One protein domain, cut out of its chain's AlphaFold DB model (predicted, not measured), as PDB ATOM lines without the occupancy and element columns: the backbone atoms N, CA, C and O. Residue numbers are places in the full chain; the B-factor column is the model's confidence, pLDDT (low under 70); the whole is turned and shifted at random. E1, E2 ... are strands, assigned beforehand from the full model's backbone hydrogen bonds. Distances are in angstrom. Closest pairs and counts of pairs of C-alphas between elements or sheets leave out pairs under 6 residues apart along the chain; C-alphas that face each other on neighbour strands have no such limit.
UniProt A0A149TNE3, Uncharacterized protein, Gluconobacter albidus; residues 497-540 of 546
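This is residues 497 to 540 of the 546 residues of an uncharacterized protein of Gluconobacter albidus (UniProt A0A149TNE3). Little regular structure is present: a small antiparallel sheet of three strands, E1, E2 and E3, has the leading stretch, residues 497 to 509, running over one face, and the loop of residues 515 to 525 reaches beyond one end of the strands. The 44 printed residues hold no named helix; the class is all strand, with 15 residues in strands, order E1 - E2 - E3, a meander, each strand the antiparallel neighbour of the one before. The whole is compact, radius of gyration of the C-alphas 10.5 A, yet elongated, 32 by 18 by 11 A.

E1, residues 510 to 514, begins at C-alpha (-19.718, -3.984, -8.319) and is 12.4 A long. E2, residues 526 to 531, measures 15.6 A. E3, residues 536 to 539, measures 10.0 A and ends at C-alpha (-10.196, 2.515, -11.342).

Hairpin E1 and E2 is antiparallel at 153 degrees, with N 514 and O 526 2.8 A apart. Hairpin E2 and E3 is antiparallel at 146 degrees, with N 529 and O 538 2.8 A apart.

The farthest C-alphas, of Val 507 and Ser 521, are 32.9 A apart. The printed part has no cut. E1 to E2 is a long link. Residues 507, 517 to 525 and 540 have pLDDT under 70.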
ATOM      1  N   TYR A 497     -14.047   0.641   1.508       70.25
ATOM      2  CA  TYR A 497     -13.056  -0.423   1.414       70.25
ATOM      3  C   TYR A 497     -11.653   0.172   1.467       70.25
ATOM      4  O   TYR A 497     -11.404   1.280   1.000       70.25
ATOM      5  N   THR A 498     -10.722  -0.587   2.016       75.44
ATOM      6  CA  THR A 498      -9.295  -0.457   1.722       75.44
ATOM      7  C   THR A 498      -8.937  -1.435   0.611       75.44
ATOM      8  O   THR A 498      -9.668  -2.401   0.378       75.44
ATOM      9  N   PHE A 499      -7.804  -1.248  -0.060       72.81
ATOM     10  CA  PHE A 499      -7.369  -2.163  -1.111       72.81
ATOM     11  C   PHE A 499      -7.306  -3.621  -0.617       72.81
ATOM     12  O   PHE A 499      -7.776  -4.538  -1.284       72.81
ATOM     13  N   ALA A 500      -6.830  -3.820   0.616       72.81
ATOM     14  CA  ALA A 500      -6.740  -5.129   1.263       72.81
ATOM     15  C   ALA A 500      -8.096  -5.752   1.642       72.81
ATOM     16  O   ALA A 500      -8.163  -6.950   1.915       72.81
ATOM     17  N   THR A 501      -9.166  -4.957   1.703       76.50
ATOM     18  CA  THR A 501     -10.502  -5.418   2.112       76.50
ATOM     19  C   THR A 501     -11.490  -5.478   0.953       76.50
ATOM     20  O   THR A 501     -12.639  -5.866   1.164       76.50
ATOM     21  N   LEU A 502     -11.056  -5.151  -0.272       76.25
ATOM     22  CA  LEU A 502     -11.870  -5.341  -1.467       76.25
ATOM     23  C   LEU A 502     -12.308  -6.810  -1.586       76.25
ATOM     24  O   LEU A 502     -11.484  -7.717  -1.424       76.25
ATOM     25  N   PRO A 503     -13.586  -7.077  -1.908       77.19
ATOM     26  CA  PRO A 503     -14.048  -8.435  -2.129       77.19
ATOM     27  C   PRO A 503     -13.222  -9.099  -3.246       77.19
ATOM     28  O   PRO A 503     -13.110  -8.535  -4.339       77.19
ATOM     29  N   PRO A 504     -12.656 -10.296  -3.017       73.75
ATOM     30  CA  PRO A 504     -11.693 -10.891  -3.943       73.75
ATOM     31  C   PRO A 504     -12.332 -11.449  -5.222       73.75
ATOM     32  O   PRO A 504     -11.630 -11.681  -6.204       73.75
ATOM     33  N   SER A 505     -13.643 -11.717  -5.235       73.38
ATOM     34  CA  SER A 505     -14.360 -12.239  -6.412       73.38
ATOM     35  C   SER A 505     -15.878 -12.019  -6.332       73.38
ATOM     36  O   SER A 505     -16.632 -12.969  -6.108       73.38
ATOM     37  N   PRO A 506     -16.366 -10.782  -6.507       73.88
ATOM     38  CA  PRO A 506     -17.788 -10.544  -6.694       73.88
ATOM     39  C   PRO A 506     -18.368 -11.324  -7.878       73.88
ATOM     40  O   PRO A 506     -17.774 -11.401  -8.953       73.88
ATOM     41  N   VAL A 507     -19.576 -11.859  -7.702       69.25
ATOM     42  CA  VAL A 507     -20.294 -12.613  -8.747       69.25
ATOM     43  C   VAL A 507     -20.945 -11.723  -9.814       69.25
ATOM     44  O   VAL A 507     -21.350 -12.216 -10.861       69.25
ATOM     45  N   ALA A 508     -21.039 -10.416  -9.570       73.81
ATOM     46  CA  ALA A 508     -21.650  -9.436 -10.464       73.81
ATOM     47  C   ALA A 508     -20.815  -8.154 -10.497       73.81
ATOM     48  O   ALA A 508     -19.966  -7.951  -9.631       73.81
ATOM     49  N   TRP A 509     -21.066  -7.285 -11.478       73.31
ATOM     50  CA  TRP A 509     -20.479  -5.945 -11.526       73.31
ATOM     51  C   TRP A 509     -20.726  -5.206 -10.207       73.31
ATOM     52  O   TRP A 509     -21.866  -5.089  -9.761       73.31
ATOM     53  N   GLN A 510     -19.655  -4.719  -9.582       72.38
ATOM     54  CA  GLN A 510     -19.718  -3.984  -8.319       72.38
ATOM     55  C   GLN A 510     -18.930  -2.685  -8.417       72.38
ATOM     56  O   GLN A 510     -17.950  -2.590  -9.152       72.38
ATOM     57  N   ARG A 511     -19.357  -1.682  -7.655       74.62
ATOM     58  CA  ARG A 511     -18.584  -0.468  -7.390       74.62
ATOM     59  C   ARG A 511     -18.068  -0.547  -5.955       74.62
ATOM     60  O   ARG A 511     -18.668  -1.242  -5.140       74.62
ATOM     61  N   ALA A 512     -16.973   0.132  -5.649       74.19
ATOM     62  CA  ALA A 512     -16.451   0.288  -4.295       74.19
ATOM     63  C   ALA A 512     -15.746   1.642  -4.175       74.19
ATOM     64  O   ALA A 512     -15.109   2.095  -5.125       74.19
ATOM     65  N   VAL A 513     -15.844   2.287  -3.012       76.06
ATOM     66  CA  VAL A 513     -15.000   3.442  -2.683       76.06
ATOM     67  C   VAL A 513     -13.792   2.919  -1.919       76.06
ATOM     68  O   VAL A 513     -13.949   2.382  -0.823       76.06
ATOM     69  N   VAL A 514     -12.607   3.053  -2.513       74.31
ATOM     70  CA  VAL A 514     -11.333   2.607  -1.942       74.31
ATOM     71  C   VAL A 514     -10.651   3.797  -1.280       74.31
ATOM     72  O   VAL A 514     -10.191   4.702  -1.971       74.31
ATOM     73  N   THR A 515     -10.628   3.846   0.049       72.75
ATOM     74  CA  THR A 515     -10.250   5.047   0.817       72.75
ATOM     75  C   THR A 515      -8.756   5.191   1.081       72.75
ATOM     76  O   THR A 515      -8.306   6.283   1.418       72.75
ATOM     77  N   ASP A 516      -7.982   4.123   0.914       71.56
ATOM     78  CA  ASP A 516      -6.541   4.070   1.186       71.56
ATOM     79  C   ASP A 516      -5.671   4.229  -0.069       71.56
ATOM     80  O   ASP A 516      -4.444   4.163   0.016       71.56
ATOM     81  N   LYS A 517      -6.285   4.470  -1.233       65.81
ATOM     82  CA  LYS A 517      -5.579   4.707  -2.494       65.81
ATOM     83  C   LYS A 517      -5.826   6.132  -2.975       65.81
ATOM     84  O   LYS A 517      -6.962   6.589  -3.018       65.81
ATOM     85  N   ALA A 518      -4.749   6.812  -3.348       60.50
ATOM     86  CA  ALA A 518      -4.773   8.105  -4.017       60.50
ATOM     87  C   ALA A 518      -4.462   7.910  -5.508       60.50
ATOM     88  O   ALA A 518      -3.552   7.153  -5.855       60.50
ATOM     89  N   ILE A 519      -5.171   8.610  -6.393       57.09
ATOM     90  CA  ILE A 519      -4.691   8.839  -7.763       57.09
ATOM     91  C   ILE A 519      -3.854  10.122  -7.717       57.09
ATOM     92  O   ILE A 519      -4.387  11.219  -7.559       57.09
ATOM     93  N   GLY A 520      -2.529   9.990  -7.806       61.97
ATOM     94  CA  GLY A 520      -1.600  11.123  -7.702       61.97
ATOM     95  C   GLY A 520      -1.364  11.605  -6.262       61.97
ATOM     96  O   GLY A 520      -1.384  10.819  -5.322       61.97
ATOM     97  N   SER A 521      -1.089  12.903  -6.080       51.12
ATOM     98  CA  SER A 521      -0.662  13.498  -4.799       51.12
ATOM     99  C   SER A 521      -1.805  13.964  -3.876       51.12
ATOM    100  O   SER A 521      -1.555  14.724  -2.942       51.12
ATOM    101  N   GLY A 522      -3.057  13.574  -4.140       52.41
ATOM    102  CA  GLY A 522      -4.233  14.017  -3.380       52.41
ATOM    103  C   GLY A 522      -4.875  12.898  -2.557       52.41
ATOM    104  O   GLY A 522      -5.138  11.820  -3.077       52.41
ATOM    105  N   ALA A 523      -5.170  13.164  -1.282       52.53
ATOM    106  CA  ALA A 523      -5.829  12.235  -0.357       52.53
ATOM    107  C   ALA A 523      -7.345  12.130  -0.619       52.53
ATOM    108  O   ALA A 523      -8.155  12.604   0.177       52.53
ATOM    109  N   GLN A 524      -7.742  11.552  -1.752       57.12
ATOM    110  CA  GLN A 524      -9.147  11.268  -2.046       57.12
ATOM    111  C   GLN A 524      -9.284   9.844  -2.578       57.12
ATOM    112  O   GLN A 524      -8.588   9.462  -3.517       57.12
ATOM    113  N   GLY A 525     -10.156   9.065  -1.934       63.75
ATOM    114  CA  GLY A 525     -10.394   7.667  -2.277       63.75
ATOM    115  C   GLY A 525     -10.833   7.474  -3.730       63.75
ATOM    116  O   GLY A 525     -11.487   8.333  -4.323       63.75
ATOM    117  N   VAL A 526     -10.476   6.330  -4.304       71.19
ATOM    118  CA  VAL A 526     -10.738   5.988  -5.707       71.19
ATOM    119  C   VAL A 526     -12.050   5.222  -5.824       71.19
ATOM    120  O   VAL A 526     -12.303   4.297  -5.053       71.19
ATOM    121  N   MET A 527     -12.878   5.554  -6.819       72.25
ATOM    122  CA  MET A 527     -13.967   4.661  -7.215       72.25
ATOM    123  C   MET A 527     -13.395   3.480  -8.003       72.25
ATOM    124  O   MET A 527     -12.863   3.651  -9.100       72.25
ATOM    125  N   ALA A 528     -13.520   2.287  -7.435       76.50
ATOM    126  CA  ALA A 528     -13.174   1.024  -8.058       76.50
ATOM    127  C   ALA A 528     -14.420   0.383  -8.683       76.50
ATOM    128  O   ALA A 528     -15.508   0.422  -8.104       76.50
ATOM    129  N   MET A 529     -14.258  -0.241  -9.845       80.38
ATOM    130  CA  MET A 529     -15.277  -1.030 -10.530       80.38
ATOM    131  C   MET A 529     -14.777  -2.460 -10.720       80.38
ATOM    132  O   MET A 529     -13.719  -2.674 -11.300       80.38
ATOM    133  N   TRP A 530     -15.533  -3.442 -10.241       82.00
ATOM    134  CA  TRP A 530     -15.273  -4.852 -10.501       82.00
ATOM    135  C   TRP A 530     -15.889  -5.261 -11.828       82.00
ATOM    136  O   TRP A 530     -17.103  -5.144 -12.014       82.00
ATOM    137  N   ASN A 531     -15.060  -5.813 -12.709       79.00
ATOM    138  CA  ASN A 531     -15.500  -6.437 -13.943       79.00
ATOM    139  C   ASN A 531     -15.473  -7.972 -13.784       79.00
ATOM    140  O   ASN A 531     -14.390  -8.560 -13.748       79.00
ATOM    141  N   PRO A 532     -16.632  -8.655 -13.729       75.88
ATOM    142  CA  PRO A 532     -16.697 -10.108 -13.563       75.88
ATOM    143  C   PRO A 532     -16.153 -10.881 -14.775       75.88
ATOM    144  O   PRO A 532     -15.764 -12.038 -14.621       75.88
ATOM    145  N   ASN A 533     -16.072 -10.258 -15.958       80.38
ATOM    146  CA  ASN A 533     -15.511 -10.892 -17.154       80.38
ATOM    147  C   ASN A 533     -13.980 -10.952 -17.094       80.38
ATOM    148  O   ASN A 533     -13.388 -11.953 -17.488       80.38
ATOM    149  N   THR A 534     -13.336  -9.895 -16.594       80.38
ATOM    150  CA  THR A 534     -11.871  -9.842 -16.437       80.38
ATOM    151  C   THR A 534     -11.406 -10.256 -15.043       80.38
ATOM    152  O   THR A 534     -10.207 -10.404 -14.827       80.38
ATOM    153  N   LYS A 535     -12.345 -10.462 -14.109       82.06
ATOM    154  CA  LYS A 535     -12.106 -10.782 -12.695       82.06
ATOM    155  C   LYS A 535     -11.121  -9.817 -12.029       82.06
ATOM    156  O   LYS A 535     -10.233 -10.242 -11.292       82.06
ATOM    157  N   ALA A 536     -11.272  -8.526 -12.312       81.19
ATOM    158  CA  ALA A 536     -10.388  -7.491 -11.795       81.19
ATOM    159  C   ALA A 536     -11.167  -6.258 -11.331       81.19
ATOM    160  O   ALA A 536     -12.188  -5.890 -11.921       81.19
ATOM    161  N   TRP A 537     -10.639  -5.606 -10.292       78.75
ATOM    162  CA  TRP A 537     -11.022  -4.251  -9.913       78.75
ATOM    163  C   TRP A 537     -10.226  -3.253 -10.761       78.75
ATOM    164  O   TRP A 537      -9.004  -3.345 -10.858       78.75
ATOM    165  N   THR A 538     -10.908  -2.292 -11.373       79.31
ATOM    166  CA  THR A 538     -10.298  -1.207 -12.152       79.31
ATOM    167  C   THR A 538     -10.726   0.145 -11.608       79.31
ATOM    168  O   THR A 538     -11.862   0.294 -11.159       79.31
ATOM    169  N   GLY A 539      -9.837   1.133 -11.645       73.75
ATOM    170  CA  GLY A 539     -10.196   2.515 -11.342       73.75
ATOM    171  C   GLY A 539     -10.941   3.165 -12.508       73.75
ATOM    172  O   GLY A 539     -11.043   2.595 -13.597       73.75
ATOM    173  N   LEU A 540     -11.473   4.370 -12.288       66.50
ATOM    174  CA  LEU A 540     -12.220   5.116 -13.312       66.50
ATOM    175  C   LEU A 540     -11.375   5.483 -14.547       66.50
ATOM    176  O   LEU A 540     -11.943   5.693 -15.615       66.50
TER     177      LEU A 540